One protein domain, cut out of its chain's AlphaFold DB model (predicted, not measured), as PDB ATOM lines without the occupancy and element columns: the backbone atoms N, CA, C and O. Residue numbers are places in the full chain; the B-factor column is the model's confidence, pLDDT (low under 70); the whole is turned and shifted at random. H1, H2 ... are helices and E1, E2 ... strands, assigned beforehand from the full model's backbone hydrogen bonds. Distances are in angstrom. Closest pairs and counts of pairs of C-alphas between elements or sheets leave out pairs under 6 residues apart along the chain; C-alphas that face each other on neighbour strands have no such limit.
ATOM      1  N   GLY A 197       2.118  13.627 -35.277       57.22
ATOM      2  CA  GLY A 197       2.603  12.617 -34.322       57.22
ATOM      3  C   GLY A 197       2.655  13.059 -32.852       57.22
ATOM      4  O   GLY A 197       2.703  12.214 -31.961       57.22
ATOM      5  N   GLU A 198       2.609  14.366 -32.581       56.91
ATOM      6  CA  GLU A 198       2.547  14.930 -31.223       56.91
ATOM      7  C   GLU A 198       1.110  15.108 -30.692       56.91
ATOM      8  O   GLU A 198       0.901  15.382 -29.505       56.91
ATOM      9  N   LYS A 199       0.093  14.955 -31.550       69.62
ATOM     10  CA  LYS A 199      -1.309  15.185 -31.195       69.62
ATOM     11  C   LYS A 199      -1.973  13.913 -30.668       69.62
ATOM     12  O   LYS A 199      -1.860  12.831 -31.231       69.62
ATOM     13  N   VAL A 200      -2.734  14.070 -29.582       80.75
ATOM     14  CA  VAL A 200      -3.748  13.100 -29.144       80.75
ATOM     15  C   VAL A 200      -4.694  12.787 -30.305       80.75
ATOM     16  O   VAL A 200      -5.220  13.703 -30.929       80.75
ATOM     17  N   GLN A 201      -4.919  11.502 -30.570       81.88
ATOM     18  CA  GLN A 201      -5.854  11.041 -31.594       81.88
ATOM     19  C   GLN A 201      -7.288  11.371 -31.162       81.88
ATOM     20  O   GLN A 201      -7.786  10.828 -30.170       81.88
ATOM     21  N   LEU A 202      -7.939  12.282 -31.887       84.31
ATOM     22  CA  LEU A 202      -9.323  12.679 -31.641       84.31
ATOM     23  C   LEU A 202     -10.273  11.963 -32.614       84.31
ATOM     24  O   LEU A 202      -9.945  11.800 -33.789       84.31
ATOM     25  N   PRO A 203     -11.466  11.545 -32.160       81.62
ATOM     26  CA  PRO A 203     -12.515  11.029 -33.036       81.62
ATOM     27  C   PRO A 203     -12.885  12.033 -34.136       81.62
ATOM     28  O   PRO A 203     -12.962  13.227 -33.864       81.62
ATOM     29  N   GLU A 204     -13.195  11.555 -35.345       74.38
ATOM     30  CA  GLU A 204     -13.574  12.394 -36.507       74.38
ATOM     31  C   GLU A 204     -14.799  13.277 -36.251       74.38
ATOM     32  O   GLU A 204     -14.938  14.335 -36.849       74.38
ATOM     33  N   THR A 205     -15.673  12.854 -35.340       74.56
ATOM     34  CA  THR A 205     -16.846  13.622 -34.912       74.56
ATOM     35  C   THR A 205     -16.481  14.803 -34.012       74.56
ATOM     36  O   THR A 205     -17.352  15.555 -33.613       74.56
ATOM     37  N   THR A 206     -15.219  14.959 -33.614       84.75
ATOM     38  CA  THR A 206     -14.836  15.994 -32.653       84.75
ATOM     39  C   THR A 206     -14.678  17.340 -33.351       84.75
ATOM     40  O   THR A 206     -13.866  17.489 -34.264       84.75
ATOM     41  N   GLU A 207     -15.408  18.343 -32.881       87.62
ATOM     42  CA  GLU A 207     -15.387  19.694 -33.432       87.62
ATOM     43  C   GLU A 207     -14.496  20.634 -32.614       87.62
ATOM     44  O   GLU A 207     -14.475  20.598 -31.379       87.62
ATOM     45  N   LYS A 208     -13.773  21.515 -33.314       90.06
ATOM     46  CA  LYS A 208     -12.996  22.596 -32.692       90.06
ATOM     47  C   LYS A 208     -13.911  23.724 -32.229       90.06
ATOM     48  O   LYS A 208     -14.958  23.959 -32.816       90.06
ATOM     49  N   GLU A 209     -13.452  24.453 -31.217       91.12
ATOM     50  CA  GLU A 209     -14.120  25.597 -30.584       91.12
ATOM     51  C   GLU A 209     -15.473  25.243 -29.950       91.12
ATOM     52  O   GLU A 209     -16.265  26.124 -29.623       91.12
ATOM     53  N   THR A 210     -15.715  23.950 -29.732       91.31
ATOM     54  CA  THR A 210     -16.938  23.408 -29.145       91.31
ATOM     55  C   THR A 210     -16.635  22.841 -27.763       91.31
ATOM     56  O   THR A 210     -15.671  22.092 -27.588       91.31
ATOM     57  N   PHE A 211     -17.480  23.173 -26.781       93.88
ATOM     58  CA  PHE A 211     -17.409  22.641 -25.419       93.88
ATOM     59  C   PHE A 211     -17.234  21.117 -25.411       93.88
ATOM     60  O   PHE A 211     -17.927  20.404 -26.137       93.88
ATOM     61  N   ALA A 212     -16.321  20.620 -24.574       95.00
ATOM     62  CA  ALA A 212     -16.031  19.200 -24.465       95.00
ATOM     63  C   ALA A 212     -15.918  18.748 -23.008       95.00
ATOM     64  O   ALA A 212     -15.305  19.402 -22.160       95.00
ATOM     65  N   MET A 213     -16.472  17.568 -22.757       96.31
ATOM     66  CA  MET A 213     -16.374  16.854 -21.497       96.31
ATOM     67  C   MET A 213     -15.693  15.508 -21.731       96.31
ATOM     68  O   MET A 213     -16.058  14.764 -22.640       96.31
ATOM     69  N   LEU A 214     -14.714  15.187 -20.895       96.88
ATOM     70  CA  LEU A 214     -14.063  13.888 -20.854       96.88
ATOM     71  C   LEU A 214     -14.676  13.065 -19.729       96.88
ATOM     72  O   LEU A 214     -14.807  13.559 -18.612       96.88
ATOM     73  N   ALA A 215     -15.032  11.816 -20.003       95.81
ATOM     74  CA  ALA A 215     -15.333  10.844 -18.959       95.81
ATOM     75  C   ALA A 215     -14.339   9.696 -19.085       95.81
ATOM     76  O   ALA A 215     -14.139   9.164 -20.179       95.81
ATOM     77  N   GLU A 216     -13.696   9.342 -17.979       93.00
ATOM     78  CA  GLU A 216     -12.659   8.318 -17.962       93.00
ATOM     79  C   GLU A 216     -12.863   7.407 -16.760       93.00
ATOM     80  O   GLU A 216     -13.194   7.869 -15.668       93.00
ATOM     81  N   ASP A 217     -12.684   6.111 -16.982       90.00
ATOM     82  CA  ASP A 217     -13.040   5.087 -16.010       90.00
ATOM     83  C   ASP A 217     -12.119   3.872 -16.124       90.00
ATOM     84  O   ASP A 217     -11.526   3.610 -17.181       90.00
ATOM     85  N   ASN A 218     -11.991   3.115 -15.035       87.75
ATOM     86  CA  ASN A 218     -11.205   1.892 -15.047       87.75
ATOM     87  C   ASN A 218     -11.927   0.785 -15.825       87.75
ATOM     88  O   ASN A 218     -13.130   0.558 -15.702       87.75
ATOM     89  N   ILE A 219     -11.164   0.032 -16.613       80.94
ATOM     90  CA  ILE A 219     -11.633  -1.192 -17.249       80.94
ATOM     91  C   ILE A 219     -10.782  -2.360 -16.764       80.94
ATOM     92  O   ILE A 219      -9.690  -2.631 -17.262       80.94
ATOM     93  N   ASP A 220     -11.326  -3.072 -15.782       73.38
ATOM     94  CA  ASP A 220     -10.734  -4.305 -15.281       73.38
ATOM     95  C   ASP A 220     -11.282  -5.504 -16.061       73.38
ATOM     96  O   ASP A 220     -12.500  -5.709 -16.165       73.38
ATOM     97  N   ARG A 221     -10.380  -6.331 -16.600       70.88
ATOM     98  CA  ARG A 221     -10.724  -7.668 -17.096       70.88
ATOM     99  C   ARG A 221      -9.903  -8.735 -16.408       70.88
ATOM    100  O   ARG A 221      -8.684  -8.787 -16.548       70.88
ATOM    101  N   LEU A 222     -10.626  -9.649 -15.774       60.38
ATOM    102  CA  LEU A 222     -10.118 -10.954 -15.388       60.38
ATOM    103  C   LEU A 222     -10.053 -11.816 -16.656       60.38
ATOM    104  O   LEU A 222     -11.010 -12.513 -16.987       60.38
ATOM    105  N   GLU A 223      -8.976 -11.679 -17.429       65.44
ATOM    106  CA  GLU A 223      -8.672 -12.660 -18.473       65.44
ATOM    107  C   GLU A 223      -8.332 -13.999 -17.804       65.44
ATOM    108  O   GLU A 223      -7.708 -14.022 -16.744       65.44
ATOM    109  N   GLU A 224      -8.747 -15.115 -18.410       59.22
ATOM    110  CA  GLU A 224      -8.307 -16.451 -17.992       59.22
ATOM    111  C   GLU A 224      -6.840 -16.635 -18.399       59.22
ATOM    112  O   GLU A 224      -6.519 -17.257 -19.412       59.22
ATOM    113  N   THR A 231      -3.719  -9.770 -15.974       63.25
ATOM    114  CA  THR A 231      -5.081  -9.253 -16.161       63.25
ATOM    115  C   THR A 231      -5.063  -7.810 -16.665       63.25
ATOM    116  O   THR A 231      -4.158  -7.032 -16.369       63.25
ATOM    117  N   THR A 232      -6.072  -7.430 -17.453       65.50
ATOM    118  CA  THR A 232      -6.131  -6.080 -18.026       65.50
ATOM    119  C   THR A 232      -6.575  -5.088 -16.954       65.50
ATOM    120  O   THR A 232      -7.714  -5.176 -16.501       65.50
ATOM    121  N   HIS A 233      -5.705  -4.138 -16.607       77.12
ATOM    122  CA  HIS A 233      -6.013  -2.977 -15.769       77.12
ATOM    123  C   HIS A 233      -5.722  -1.708 -16.565       77.12
ATOM    124  O   HIS A 233      -4.588  -1.238 -16.598       77.12
ATOM    125  N   LYS A 234      -6.731  -1.199 -17.270       83.06
ATOM    126  CA  LYS A 234      -6.576  -0.061 -18.187       83.06
ATOM    127  C   LYS A 234      -7.550   1.059 -17.851       83.06
ATOM    128  O   LYS A 234      -8.483   0.859 -17.071       83.06
ATOM    129  N   VAL A 235      -7.370   2.212 -18.488       86.81
ATOM    130  CA  VAL A 235      -8.337   3.316 -18.454       86.81
ATOM    131  C   VAL A 235      -8.965   3.482 -19.829       86.81
ATOM    132  O   VAL A 235      -8.268   3.670 -20.830       86.81
ATOM    133  N   ASN A 236     -10.291   3.405 -19.879       90.75
ATOM    134  CA  ASN A 236     -11.058   3.811 -21.050       90.75
ATOM    135  C   ASN A 236     -11.468   5.269 -20.904       90.75
ATOM    136  O   ASN A 236     -11.727   5.741 -19.798       90.75
ATOM    137  N   SER A 237     -11.588   5.954 -22.036       91.81
ATOM    138  CA  SER A 237     -11.909   7.373 -22.054       91.81
ATOM    139  C   SER A 237     -12.818   7.697 -23.228       91.81
ATOM    140  O   SER A 237     -12.666   7.155 -24.325       91.81
ATOM    141  N   ILE A 238     -13.765   8.593 -22.991       94.25
ATOM    142  CA  ILE A 238     -14.652   9.132 -24.016       94.25
ATOM    143  C   ILE A 238     -14.604  10.653 -23.993       94.25
ATOM    144  O   ILE A 238     -14.442  11.260 -22.934       94.25
ATOM    145  N   ILE A 239     -14.777  11.251 -25.166       94.94
ATOM    146  CA  ILE A 239     -15.027  12.679 -25.337       94.94
ATOM    147  C   ILE A 239     -16.495  12.887 -25.700       94.94
ATOM    148  O   ILE A 239     -17.063  12.126 -26.487       94.94
ATOM    149  N   ILE A 240     -17.115  13.892 -25.093       95.12
ATOM    150  CA  ILE A 240     -18.533  14.205 -25.232       95.12
ATOM    151  C   ILE A 240     -18.658  15.674 -25.629       95.12
ATOM    152  O   ILE A 240     -18.138  16.541 -24.928       95.12
ATOM    153  N   GLN A 241     -19.371  15.947 -26.722       93.56
ATOM    154  CA  GLN A 241     -19.671  17.302 -27.194       93.56
ATOM    155  C   GLN A 241     -21.175  17.460 -27.474       93.56
ATOM    156  O   GLN A 241     -21.849  16.481 -27.819       93.56
ATOM    157  N   PRO A 242     -21.749  18.664 -27.312       87.62
ATOM    158  CA  PRO A 242     -23.089  18.951 -27.808       87.62
ATOM    159  C   PRO A 242     -23.104  18.859 -29.342       87.62
ATOM    160  O   PRO A 242     -22.116  19.190 -29.989       87.62
ATOM    161  N   ASP A 243     -24.212  18.412 -29.940       79.06
ATOM    162  CA  ASP A 243     -24.359  18.413 -31.402       79.06
ATOM    163  C   ASP A 243     -24.532  19.854 -31.902       79.06
ATOM    164  O   ASP A 243     -25.627  20.429 -31.871       79.06
ATOM    165  N   SER A 345     -26.091  14.366 -28.030       91.00
ATOM    166  CA  SER A 345     -24.680  14.660 -27.815       91.00
ATOM    167  C   SER A 345     -23.855  13.715 -28.680       91.00
ATOM    168  O   SER A 345     -24.217  12.548 -28.854       91.00
ATOM    169  N   GLN A 346     -22.726  14.194 -29.178       89.62
ATOM    170  CA  GLN A 346     -21.755  13.373 -29.881       89.62
ATOM    171  C   GLN A 346     -20.810  12.731 -28.860       89.62
ATOM    172  O   GLN A 346     -20.314  13.403 -27.957       89.62
ATOM    173  N   VAL A 347     -20.593  11.418 -28.976       90.19
ATOM    174  CA  VAL A 347     -19.699  10.654 -28.093       90.19
ATOM    175  C   VAL A 347     -18.650   9.955 -28.936       90.19
ATOM    176  O   VAL A 347     -18.980   9.108 -29.766       90.19
ATOM    177  N   GLY A 348     -17.389  10.287 -28.694       88.94
ATOM    178  CA  GLY A 348     -16.244   9.701 -29.373       88.94
ATOM    179  C   GLY A 348     -15.364   8.890 -28.421       88.94
ATOM    180  O   GLY A 348     -15.247   9.210 -27.239       88.94
ATOM    181  N   TYR A 349     -14.755   7.815 -28.926       90.81
ATOM    182  CA  TYR A 349     -13.866   6.947 -28.142       90.81
ATOM    183  C   TYR A 349     -12.424   7.430 -28.259       90.81
ATOM    184  O   TYR A 349     -11.909   7.555 -29.367       90.81
ATOM    185  N   LEU A 350     -11.785   7.682 -27.121       88.62
ATOM    186  CA  LEU A 350     -10.374   8.049 -27.053       88.62
ATOM    187  C   LEU A 350      -9.509   6.805 -26.848       88.62
ATOM    188  O   LEU A 350      -9.979   5.777 -26.349       88.62
ATOM    189  N   ASP A 351      -8.230   6.924 -27.195       81.94
ATOM    190  CA  ASP A 351      -7.256   5.855 -26.997       81.94
ATOM    191  C   ASP A 351      -7.205   5.397 -25.530       81.94
ATOM    192  O   ASP A 351      -7.179   6.193 -24.584       81.94
ATOM    193  N   CYS A 352      -7.201   4.077 -25.358       82.62
ATOM    194  CA  CYS A 352      -7.158   3.425 -24.057       82.62
ATOM    195  C   CYS A 352      -5.762   3.580 -23.442       82.62
ATOM    196  O   CYS A 352      -4.765   3.259 -24.095       82.62
ATOM    197  N   LEU A 353      -5.686   4.047 -22.193       83.88
ATOM    198  CA  LEU A 353      -4.416   4.122 -21.473       83.88
ATOM    199  C   LEU A 353      -4.094   2.761 -20.876       83.88
ATOM    200  O   LEU A 353      -4.882   2.188 -20.119       83.88
ATOM    201  N   ASP A 354      -2.913   2.262 -21.214       80.50
ATOM    202  CA  ASP A 354      -2.411   0.983 -20.742       80.50
ATOM    203  C   ASP A 354      -1.734   1.087 -19.375       80.50
ATOM    204  O   ASP A 354      -0.540   0.850 -19.223       80.50
ATOM    205  N   ALA A 355      -2.505   1.519 -18.386       83.19
ATOM    206  CA  ALA A 355      -2.054   1.598 -17.010       83.19
ATOM    207  C   ALA A 355      -3.251   1.570 -16.058       83.19
ATOM    208  O   ALA A 355      -4.353   2.005 -16.422       83.19
ATOM    209  N   PRO A 356      -3.059   1.092 -14.822       84.31
ATOM    210  CA  PRO A 356      -4.138   1.026 -13.859       84.31
ATOM    211  C   PRO A 356      -4.516   2.432 -13.368       84.31
ATOM    212  O   PRO A 356      -3.663   3.225 -12.964       84.31
ATOM    213  N   ALA A 357      -5.821   2.719 -13.289       82.88
ATOM    214  CA  ALA A 357      -6.350   3.954 -12.685       82.88
ATOM    215  C   ALA A 357      -6.036   4.079 -11.176       82.88
ATOM    216  O   ALA A 357      -6.319   5.091 -10.530       82.88
ATOM    217  N   THR A 358      -5.481   3.031 -10.561       81.69
ATOM    218  CA  THR A 358      -5.047   3.053  -9.164       81.69
ATOM    219  C   THR A 358      -3.728   3.806  -8.969       81.69
ATOM    220  O   THR A 358      -3.463   4.253  -7.849       81.69
ATOM    221  N   GLU A 359      -2.940   4.024 -10.015       88.44
ATOM    222  CA  GLU A 359      -1.655   4.716  -9.929       88.44
ATOM    223  C   GLU A 359      -1.791   6.231 -10.122       88.44
ATOM    224  O   GLU A 359      -2.613   6.716 -10.899       88.44
ATOM    225  N   MET A 360      -0.978   7.002  -9.391       90.62
ATOM    226  CA  MET A 360      -0.977   8.467  -9.504       90.62
ATOM    227  C   MET A 360      -0.403   8.944 -10.838       90.62
ATOM    228  O   MET A 360      -0.926   9.912 -11.385       90.62
ATOM    229  N   SER A 361       0.607   8.255 -11.378       90.75
ATOM    230  CA  SER A 361       1.187   8.525 -12.702       90.75
ATOM    231  C   SER A 361       0.133   8.454 -13.805       90.75
ATOM    232  O   SER A 361       0.034   9.363 -14.627       90.75
ATOM    233  N   THR A 362      -0.734   7.436 -13.764       91.56
ATOM    234  CA  THR A 362      -1.850   7.289 -14.707       91.56
ATOM    235  C   THR A 362      -2.780   8.496 -14.662       91.56
ATOM    236  O   THR A 362      -3.073   9.086 -15.697       91.56
ATOM    237  N   ILE A 363      -3.208   8.908 -13.466       93.12
ATOM    238  CA  ILE A 363      -4.142  10.032 -13.306       93.12
ATOM    239  C   ILE A 363      -3.482  11.362 -13.674       93.12
ATOM    240  O   ILE A 363      -4.120  12.214 -14.287       93.12
ATOM    241  N   TYR A 364      -2.200  11.541 -13.357       94.00
ATOM    242  CA  TYR A 364      -1.440  12.709 -13.794       94.00
ATOM    243  C   TYR A 364      -1.437  12.825 -15.320       94.00
ATOM    244  O   TYR A 364      -1.794  13.866 -15.871       94.00
ATOM    245  N   HIS A 365      -1.126  11.723 -16.002       92.19
ATOM    246  CA  HIS A 365      -1.119  11.670 -17.457       92.19
ATOM    247  C   HIS A 365      -2.511  11.888 -18.067       92.19
ATOM    248  O   HIS A 365      -2.630  12.555 -19.092       92.19
ATOM    249  N   MET A 366      -3.577  11.385 -17.433       93.62
ATOM    250  CA  MET A 366      -4.959  11.674 -17.841       93.62
ATOM    251  C   MET A 366      -5.235  13.185 -17.847       93.62
ATOM    252  O   MET A 366      -5.748  13.714 -18.834       93.62
ATOM    253  N   LEU A 367      -4.818  13.901 -16.796       95.38
ATOM    254  CA  LEU A 367      -4.985  15.355 -16.708       95.38
ATOM    255  C   LEU A 367      -4.121  16.111 -17.730       95.38
ATOM    256  O   LEU A 367      -4.579  17.088 -18.323       95.38
ATOM    257  N   GLU A 368      -2.887  15.667 -17.986       94.06
ATOM    258  CA  GLU A 368      -2.061  16.245 -19.055       94.06
ATOM    259  C   GLU A 368      -2.683  16.035 -20.434       94.06
ATOM    260  O   GLU A 368      -2.711  16.950 -21.261       94.06
ATOM    261  N   ARG A 369      -3.220  14.837 -20.678       92.56
ATOM    262  CA  ARG A 369      -3.936  14.529 -21.911       92.56
ATOM    263  C   ARG A 369      -5.163  15.421 -22.066       92.56
ATOM    264  O   ARG A 369      -5.395  15.907 -23.168       92.56
ATOM    265  N   ALA A 370      -5.894  15.702 -20.987       95.56
ATOM    266  CA  ALA A 370      -7.014  16.639 -21.010       95.56
ATOM    267  C   ALA A 370      -6.585  18.054 -21.443       95.56
ATOM    268  O   ALA A 370      -7.263  18.660 -22.270       95.56
ATOM    269  N   ILE A 371      -5.436  18.557 -20.972       95.62
ATOM    270  CA  ILE A 371      -4.881  19.848 -21.423       95.62
ATOM    271  C   ILE A 371      -4.529  19.803 -22.916       95.62
ATOM    272  O   ILE A 371      -4.923  20.700 -23.659       95.62
ATOM    273  N   ARG A 372      -3.860  18.741 -23.384       93.88
ATOM    274  CA  ARG A 372      -3.524  18.593 -24.814       93.88
ATOM    275  C   ARG A 372      -4.777  18.571 -25.691       93.88
ATOM    276  O   ARG A 372      -4.794  19.209 -26.739       93.88
ATOM    277  N   ILE A 373      -5.829  17.869 -25.263       94.06
ATOM    278  CA  ILE A 373      -7.125  17.849 -25.959       94.06
ATOM    279  C   ILE A 373      -7.735  19.253 -25.966       94.06
ATOM    280  O   ILE A 373      -8.091  19.752 -27.028       94.06
ATOM    281  N   LYS A 374      -7.796  19.923 -24.812       95.25
ATOM    282  CA  LYS A 374      -8.298  21.299 -24.678       95.25
ATOM    283  C   LYS A 374      -7.613  22.259 -25.663       95.25
ATOM    284  O   LYS A 374      -8.292  23.035 -26.332       95.25
ATOM    285  N   ASP A 375      -6.288  22.185 -25.771       94.62
ATOM    286  CA  ASP A 375      -5.504  23.032 -26.676       94.62
ATOM    287  C   ASP A 375      -5.768  22.697 -28.152       94.62
ATOM    288  O   ASP A 375      -5.940  23.602 -28.968       94.62
ATOM    289  N   GLN A 376      -5.888  21.413 -28.508       92.94
ATOM    290  CA  GLN A 376      -6.240  21.000 -29.873       92.94
ATOM    291  C   GLN A 376      -7.650  21.421 -30.298       92.94
ATOM    292  O   GLN A 376      -7.870  21.736 -31.473       92.94
ATOM    293  N   LEU A 377      -8.590  21.423 -29.352       92.75
ATOM    294  CA  LEU A 377      -9.959  21.886 -29.556       92.75
ATOM    295  C   LEU A 377     -10.077  23.408 -29.546       92.75
ATOM    296  O   LEU A 377     -11.144  23.907 -29.871       92.75
ATOM    297  N   ASN A 378      -9.024  24.155 -29.204       94.19
ATOM    298  CA  ASN A 378      -9.074  25.612 -29.066       94.19
ATOM    299  C   ASN A 378     -10.171  26.089 -28.087       94.19
ATOM    300  O   ASN A 378     -10.850  27.086 -28.329       94.19
ATOM    301  N   VAL A 379     -10.367  25.365 -26.978       94.44
ATOM    302  CA  VAL A 379     -11.306  25.756 -25.911       94.44
ATOM    303  C   VAL A 379     -10.562  26.323 -24.701       94.44
ATOM    304  O   VAL A 379      -9.403  25.989 -24.431       94.44
ATOM    305  N   LYS A 380     -11.221  27.222 -23.962       95.00
ATOM    306  CA  LYS A 380     -10.620  27.892 -22.795       95.00
ATOM    307  C   LYS A 380     -10.420  26.921 -21.635       95.00
ATOM    308  O   LYS A 380      -9.339  26.910 -21.043       95.00
ATOM    309  N   SER A 381     -11.426  26.089 -21.383       96.25
ATOM    310  CA  SER A 381     -11.477  25.147 -20.268       96.25
ATOM    311  C   SER A 381     -12.005  23.783 -20.720       96.25
ATOM    312  O   SER A 381     -12.676  23.679 -21.746       96.25
ATOM    313  N   ILE A 382     -11.704  22.726 -19.962       97.06
ATOM    314  CA  ILE A 382     -12.191  21.361 -20.221       97.06
ATOM    315  C   ILE A 382     -12.727  20.717 -18.940       97.06
ATOM    316  O   ILE A 382     -12.168  20.920 -17.860       97.06
ATOM    317  N   VAL A 383     -13.797  19.928 -19.058       97.94
ATOM    318  CA  VAL A 383     -14.384  19.181 -17.934       97.94
ATOM    319  C   VAL A 383     -13.892  17.739 -17.952       97.94
ATOM    320  O   VAL A 383     -13.977  17.081 -18.984       97.94
ATOM    321  N   CYS A 384     -13.438  17.225 -16.810       97.81
ATOM    322  CA  CYS A 384     -13.102  15.814 -16.620       97.81
ATOM    323  C   CYS A 384     -14.005  15.198 -15.548       97.81
ATOM    324  O   CYS A 384     -14.012  15.649 -14.401       97.81
ATOM    325  N   VAL A 385     -14.771  14.174 -15.920       97.38
ATOM    326  CA  VAL A 385     -15.722  13.474 -15.055       97.38
ATOM    327  C   VAL A 385     -15.124  12.158 -14.593       97.38
ATOM    328  O   VAL A 385     -14.753  11.318 -15.415       97.38
ATOM    329  N   TYR A 386     -15.098  11.962 -13.276       95.62
ATOM    330  CA  TYR A 386     -14.497  10.793 -12.645       95.62
ATOM    331  C   TYR A 386     -15.400  10.194 -11.572       95.62
ATOM    332  O   TYR A 386     -16.138  10.909 -10.888       95.62
ATOM    333  N   ASP A 387     -15.292   8.881 -11.364       93.56
ATOM    334  CA  ASP A 387     -15.829   8.251 -10.161       93.56
ATOM    335  C   ASP A 387     -15.166   8.836  -8.894       93.56
ATOM    336  O   ASP A 387     -14.173   9.568  -8.948       93.56
ATOM    337  N   GLN A 388     -15.707   8.532  -7.713       93.44
ATOM    338  CA  GLN A 388     -15.190   9.124  -6.476       93.44
ATOM    339  C   GLN A 388     -13.705   8.790  -6.236       93.44
ATOM    340  O   GLN A 388     -12.975   9.632  -5.701       93.44
ATOM    341  N   ALA A 389     -13.254   7.585  -6.596       92.50
ATOM    342  CA  ALA A 389     -11.902   7.121  -6.311       92.50
ATOM    343  C   ALA A 389     -10.853   7.826  -7.182       92.50
ATOM    344  O   ALA A 389      -9.825   8.268  -6.655       92.50
ATOM    345  N   ILE A 390     -11.123   7.972  -8.481       94.88
ATOM    346  CA  ILE A 390     -10.277   8.699  -9.430       94.88
ATOM    347  C   ILE A 390     -10.363  10.203  -9.147       94.88
ATOM    348  O   ILE A 390      -9.321  10.850  -9.018       94.88
ATOM    349  N   TYR A 391     -11.569  10.747  -8.915       96.56
ATOM    350  CA  TYR A 391     -11.769  12.161  -8.571       96.56
ATOM    351  C   TYR A 391     -10.911  12.570  -7.374       96.56
ATOM    352  O   TYR A 391     -10.192  13.561  -7.435       96.56
ATOM    353  N   ALA A 392     -10.913  11.780  -6.296       95.25
ATOM    354  CA  ALA A 392     -10.144  12.075  -5.088       95.25
ATOM    355  C   ALA A 392      -8.639  12.256  -5.344       95.25
ATOM    356  O   ALA A 392      -7.976  13.034  -4.654       95.25
ATOM    357  N   LYS A 393      -8.084  11.510  -6.299       94.62
ATOM    358  CA  LYS A 393      -6.666  11.561  -6.663       94.62
ATOM    359  C   LYS A 393      -6.379  12.683  -7.654       94.62
ATOM    360  O   LYS A 393      -5.439  13.439  -7.433       94.62
ATOM    361  N   ALA A 394      -7.224  12.844  -8.672       95.62
ATOM    362  CA  ALA A 394      -7.150  13.966  -9.606       95.62
ATOM    363  C   ALA A 394      -7.238  15.309  -8.861       95.62
ATOM    364  O   ALA A 394      -6.458  16.221  -9.121       95.62
ATOM    365  N   TYR A 395      -8.115  15.392  -7.858       95.31
ATOM    366  CA  TYR A 395      -8.265  16.558  -6.994       95.31
ATOM    367  C   TYR A 395      -6.988  16.858  -6.200       95.31
ATOM    368  O   TYR A 395      -6.541  17.997  -6.162       95.31
ATOM    369  N   GLN A 396      -6.335  15.836  -5.632       94.38
ATOM    370  CA  GLN A 396      -5.043  15.999  -4.947       94.38
ATOM    371  C   GLN A 396      -3.955  16.553  -5.877       94.38
ATOM    372  O   GLN A 396      -3.182  17.417  -5.461       94.38
ATOM    373  N   ILE A 397      -3.897  16.069  -7.122       94.94
ATOM    374  CA  ILE A 397      -2.951  16.560  -8.132       94.94
ATOM    375  C   ILE A 397      -3.265  18.018  -8.480       94.94
ATOM    376  O   ILE A 397      -2.373  18.861  -8.423       94.94
ATOM    377  N   LYS A 398      -4.535  18.340  -8.755       94.62
ATOM    378  CA  LYS A 398      -4.980  19.705  -9.069       94.62
ATOM    379  C   LYS A 398      -4.684  20.685  -7.928       94.62
ATOM    380  O   LYS A 398      -4.193  21.777  -8.188       94.62
ATOM    381  N   CYS A 399      -4.913  20.303  -6.669       92.75
ATOM    382  CA  CYS A 399      -4.581  21.146  -5.514       92.75
ATOM    383  C   CYS A 399      -3.070  21.373  -5.357       92.75
ATOM    384  O   CYS A 399      -2.657  22.434  -4.888       92.75
ATOM    385  N   LYS A 400      -2.241  20.393  -5.739       92.06
ATOM    386  CA  LYS A 400      -0.779  20.498  -5.673       92.06
ATOM    387  C   LYS A 400      -0.195  21.317  -6.830       92.06
ATOM    388  O   LYS A 400       0.763  22.055  -6.618       92.06
ATOM    389  N   GLU A 401      -0.778  21.218  -8.022       92.94
ATOM    390  CA  GLU A 401      -0.351  21.923  -9.240       92.94
ATOM    391  C   GLU A 401      -1.471  22.816  -9.813       92.94
ATOM    392  O   GLU A 401      -1.894  22.633 -10.961       92.94
ATOM    393  N   PRO A 402      -1.956  23.815  -9.046       91.75
ATOM    394  CA  PRO A 402      -3.129  24.598  -9.428       91.75
ATOM    395  C   PRO A 402      -2.907  25.404 -10.709       91.75
ATOM    396  O   PRO A 402      -3.812  25.495 -11.527       91.75
ATOM    397  N   GLU A 403      -1.701  25.937 -10.931       93.94
ATOM    398  CA  GLU A 403      -1.393  26.734 -12.128       93.94
ATOM    399  C   GLU A 403      -1.364  25.897 -13.410       93.94
ATOM    400  O   GLU A 403      -1.790  26.373 -14.464       93.94
ATOM    401  N   LYS A 404      -0.896  24.642 -13.327       95.00
ATOM    402  CA  LYS A 404      -0.834  23.731 -14.477       95.00
ATOM    403  C   LYS A 404      -2.234  23.290 -14.895       95.00
ATOM    404  O   LYS A 404      -2.556  23.313 -16.077       95.00
ATOM    405  N   PHE A 405      -3.077  22.940 -13.925       95.50
ATOM    406  CA  PHE A 405      -4.418  22.395 -14.164       95.50
ATOM    407  C   PHE A 405      -5.546  23.422 -13.973       95.50
ATOM    408  O   PHE A 405      -6.705  23.042 -13.811       95.50
ATOM    409  N   LYS A 406      -5.242  24.728 -14.025       94.12
ATOM    410  CA  LYS A 406      -6.229  25.806 -13.824       94.12
ATOM    411  C   LYS A 406      -7.384  25.784 -14.822       94.12
ATOM    412  O   LYS A 406      -8.487  26.170 -14.475       94.12
ATOM    413  N   SER A 407      -7.141  25.315 -16.047       95.81
ATOM    414  CA  SER A 407      -8.153  25.211 -17.106       95.81
ATOM    415  C   SER A 407      -8.917  23.882 -17.092       95.81
ATOM    416  O   SER A 407      -9.657  23.594 -18.030       95.81
ATOM    417  N   VAL A 408      -8.697  23.032 -16.081       97.38
ATOM    418  CA  VAL A 408      -9.354  21.727 -15.946       97.38
ATOM    419  C   VAL A 408     -10.355  21.782 -14.794       97.38
ATOM    420  O   VAL A 408      -9.993  21.893 -13.616       97.38
ATOM    421  N   PHE A 409     -11.635  21.662 -15.128       97.38
ATOM    422  CA  PHE A 409     -12.692  21.483 -14.143       97.38
ATOM    423  C   PHE A 409     -12.886  19.988 -13.866       97.38
ATOM    424  O   PHE A 409     -13.067  19.196 -14.791       97.38
ATOM    425  N   LEU A 410     -12.830  19.591 -12.594       97.31
ATOM    426  CA  LEU A 410     -13.041  18.205 -12.185       97.31
ATOM    427  C   LEU A 410     -14.484  18.055 -11.720       97.31
ATOM    428  O   LEU A 410     -14.903  18.749 -10.799       97.31
ATOM    429  N   MET A 411     -15.213  17.114 -12.306       96.12
ATOM    430  CA  MET A 411     -16.597  16.834 -11.952       96.12
ATOM    431  C   MET A 411     -16.720  15.440 -11.333       96.12
ATOM    432  O   MET A 411     -16.227  14.451 -11.879       96.12
ATOM    433  N   MET A 412     -17.397  15.344 -10.191       96.25
ATOM    434  CA  MET A 412     -17.707  14.044  -9.595       96.25
ATOM    435  C   MET A 412     -18.813  13.324 -10.375       96.25
ATOM    436  O   MET A 412     -19.823  13.921 -10.745       96.25
ATOM    437  N   GLY A 413     -18.650  12.017 -10.564       95.12
ATOM    438  CA  GLY A 413     -19.600  11.158 -11.259       95.12
ATOM    439  C   GLY A 413     -20.970  11.097 -10.577       95.12
ATOM    440  O   GLY A 413     -21.138  10.488  -9.514       95.12
ATOM    441  N   THR A 414     -21.975  11.715 -11.204       95.62
ATOM    442  CA  THR A 414     -23.352  11.775 -10.690       95.62
ATOM    443  C   THR A 414     -23.980  10.394 -10.539       95.62
ATOM    444  O   THR A 414     -24.725  10.163  -9.584       95.62
ATOM    445  N   ALA A 627     -22.559  11.522 -17.263       93.94
ATOM    446  CA  ALA A 627     -21.403  11.231 -18.121       93.94
ATOM    447  C   ALA A 627     -20.600   9.987 -17.683       93.94
ATOM    448  O   ALA A 627     -20.210   9.176 -18.524       93.94
ATOM    449  N   ASP A 628     -20.453   9.759 -16.374       94.50
ATOM    450  CA  ASP A 628     -19.815   8.559 -15.806       94.50
ATOM    451  C   ASP A 628     -20.620   7.270 -16.059       94.50
ATOM    452  O   ASP A 628     -20.083   6.169 -16.083       94.50
ATOM    453  N   LYS A 629     -21.918   7.380 -16.340       93.00
ATOM    454  CA  LYS A 629     -22.736   6.253 -16.808       93.00
ATOM    455  C   LYS A 629     -22.715   6.100 -18.322       93.00
ATOM    456  O   LYS A 629     -22.939   4.997 -18.825       93.00
ATOM    457  N   VAL A 630     -22.478   7.180 -19.067       94.12
ATOM    458  CA  VAL A 630     -22.342   7.116 -20.527       94.12
ATOM    459  C   VAL A 630     -21.167   6.221 -20.877       94.12
ATOM    460  O   VAL A 630     -21.398   5.254 -21.594       94.12
ATOM    461  N   ILE A 631     -19.987   6.441 -20.289       92.12
ATOM    462  CA  ILE A 631     -18.814   5.568 -20.484       92.12
ATOM    463  C   ILE A 631     -19.122   4.094 -20.168       92.12
ATOM    464  O   ILE A 631     -18.783   3.208 -20.959       92.12
ATOM    465  N   GLU A 632     -19.877   3.829 -19.096       88.94
ATOM    466  CA  GLU A 632     -20.312   2.478 -18.724       88.94
ATOM    467  C   GLU A 632     -21.290   1.840 -19.720       88.94
ATOM    468  O   GLU A 632     -21.337   0.618 -19.877       88.94
ATOM    469  N   THR A 633     -22.088   2.650 -20.415       86.94
ATOM    470  CA  THR A 633     -23.071   2.181 -21.406       86.94
ATOM    471  C   THR A 633     -22.568   2.193 -22.848       86.94
ATOM    472  O   THR A 633     -23.226   1.570 -23.687       86.94
ATOM    473  N   THR A 634     -21.430   2.840 -23.114       89.00
ATOM    474  CA  THR A 634     -20.763   2.937 -24.418       89.00
ATOM    475  C   THR A 634     -19.500   2.072 -24.428       89.00
ATOM    476  O   THR A 634     -19.620   0.848 -24.417       89.00
ATOM    477  N   ILE A 635     -18.297   2.649 -24.391       87.88
ATOM    478  CA  ILE A 635     -17.025   1.942 -24.599       87.88
ATOM    479  C   ILE A 635     -16.811   0.780 -23.612       87.88
ATOM    480  O   ILE A 635     -16.415  -0.312 -24.028       87.88
ATOM    481  N   ASN A 636     -17.142   0.930 -22.323       88.12
ATOM    482  CA  ASN A 636     -16.968  -0.160 -21.352       88.12
ATOM    483  C   ASN A 636     -17.890  -1.340 -21.659       88.12
ATOM    484  O   ASN A 636     -17.489  -2.499 -21.536       88.12
ATOM    485  N   LYS A 637     -19.123  -1.067 -22.086       86.69
ATOM    486  CA  LYS A 637     -20.064  -2.106 -22.498       86.69
ATOM    487  C   LYS A 637     -19.671  -2.711 -23.840       86.69
ATOM    488  O   LYS A 637     -19.659  -3.934 -23.956       86.69
ATOM    489  N   ASP A 638     -19.336  -1.884 -24.823       85.94
ATOM    490  CA  ASP A 638     -19.009  -2.297 -26.187       85.94
ATOM    491  C   ASP A 638     -17.779  -3.193 -26.213       85.94
ATOM    492  O   ASP A 638     -17.790  -4.247 -26.852       85.94
ATOM    493  N   THR A 639     -16.760  -2.859 -25.420       83.62
ATOM    494  CA  THR A 639     -15.580  -3.711 -25.274       83.62
ATOM    495  C   THR A 639     -15.924  -5.067 -24.633       83.62
ATOM    496  O   THR A 639     -15.254  -6.055 -24.924       83.62
ATOM    497  N   LYS A 640     -16.957  -5.157 -23.777       83.19
ATOM    498  CA  LYS A 640     -17.424  -6.402 -23.119       83.19
ATOM    499  C   LYS A 640     -18.391  -7.233 -23.982       83.19
ATOM    500  O   LYS A 640     -18.783  -8.323 -23.570       83.19
ATOM    501  N   THR A 641     -18.799  -6.754 -25.158       85.19
ATOM    502  CA  THR A 641     -19.641  -7.542 -26.078       85.19
ATOM    503  C   THR A 641     -18.851  -8.688 -26.731       85.19
ATOM    504  O   THR A 641     -17.617  -8.655 -26.722       85.19
ATOM    505  N   PRO A 642     -19.518  -9.694 -27.338       83.81
ATOM    506  CA  PRO A 642     -18.827 -10.731 -28.113       83.81
ATOM    507  C   PRO A 642     -17.942 -10.161 -29.231       83.81
ATOM    508  O   PRO A 642     -16.854 -10.667 -29.468       83.81
ATOM    509  N   GLY A 643     -18.384  -9.078 -29.879       82.69
ATOM    510  CA  GLY A 643     -17.634  -8.322 -30.890       82.69
ATOM    511  C   GLY A 643     -16.607  -7.316 -30.346       82.69
ATOM    512  O   GLY A 643     -15.906  -6.661 -31.121       82.69
ATOM    513  N   GLY A 644     -16.544  -7.169 -29.023       85.38
ATOM    514  CA  GLY A 644     -15.667  -6.243 -28.324       85.38
ATOM    515  C   GLY A 644     -14.218  -6.721 -28.270       85.38
ATOM    516  O   GLY A 644     -13.755  -7.493 -29.105       85.38
ATOM    517  N   THR A 645     -13.485  -6.270 -27.256       83.31
ATOM    518  CA  THR A 645     -12.063  -6.601 -27.079       83.31
ATOM    519  C   THR A 645     -11.835  -7.886 -26.282       83.31
ATOM    520  O   THR A 645     -10.696  -8.232 -25.978       83.31
ATOM    521  N   THR A 646     -12.909  -8.596 -25.927       77.50
ATOM    522  CA  THR A 646     -12.842  -9.890 -25.242       77.50
ATOM    523  C   THR A 646     -12.025 -10.887 -26.073       77.50
ATOM    524  O   THR A 646     -12.335 -11.135 -27.239       77.50
ATOM    525  N   GLY A 647     -10.970 -11.448 -25.473       77.19
ATOM    526  CA  GLY A 647     -10.052 -12.399 -26.115       77.19
ATOM    527  C   GLY A 647      -8.815 -11.776 -26.774       77.19
ATOM    528  O   GLY A 647      -7.965 -12.511 -27.265       77.19
TER     529      GLY A 647
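This is residues 197 to 224, 231 to 243, 345 to 414 and 627 to 647 of the 960 residues of an uncharacterized protein of Clytia hemisphaerica (UniProt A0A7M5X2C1). A strongly twisted sheet of five strands has H1 and H2 over one face and the short H3 over the other, three layers in all; H4 follows H3 and packs on E2. The 132 printed residues include four named helices and five named strands, in the order E1 E2 E3 H1 E4 H2 E5 H3 H4. The sheet runs E3 E2 E1 E4 E5, mixed, and the class is mixed, helices and strands. The whole is compact, radius of gyration of the C-alphas 14.4 A, spanning 44 by 34 by 33 A.

E1, residues 213 to 221, begins at C-alpha 213 (-16.374, 16.854, -21.497) and is 25.5 A long. E2, residues 232 to 242, is 31.8 A long, and E3, residues 345 to 353, 23.7 A. H1, residues 360 to 376, is 24.5 A long. E4 is residues 382 to 386, H2 388 to 400, E5 408 to 412 and H3 627 to 633. H4, residues 635 to 639, ends at C-alpha 639 (-15.580, -3.711, -25.274).

E2 is antiparallel to E1 (N 215 and O 238, 3.0 A) and to E3 (N 348 and O 239, 2.9 A). E4 is parallel to E1 (N 214 and O 383, 2.8 A) and to E5 (N 411 and O 384, 2.8 A). E4, H2, E5 form a strand-helix-strand unit, parallel neighbours with a helix between; E3, H1, E4 form a split one, with E2 and E1 between its strands; both crossovers are right-handed. H1, with residues 360 to 367 alone, touches H2, about perpendicular at 75 degrees; the closest C-alphas are Ile 363 and Ala 394, 6.2 A. H3 is on the opposite face from H1, its closest C-alphas to E1 being Asp 628 and Ala 215, 5.9 A. Every O i to N i+4 pair is within hydrogen-bond range in H1 and H4, against 8 of 9 in H2 and 2 of 3 in H3.

The farthest C-alphas, Glu 224 and Lys 380, are 44.7 A apart. Cuts follow residues 224, 243 and 414, with C-alpha gaps of 8.1 A, 5.2 A and 7.7 A. Of the links that are printed whole, none is long. Residues 197 to 199, 222 to 224 and 231 to 232 have pLDDT under 70.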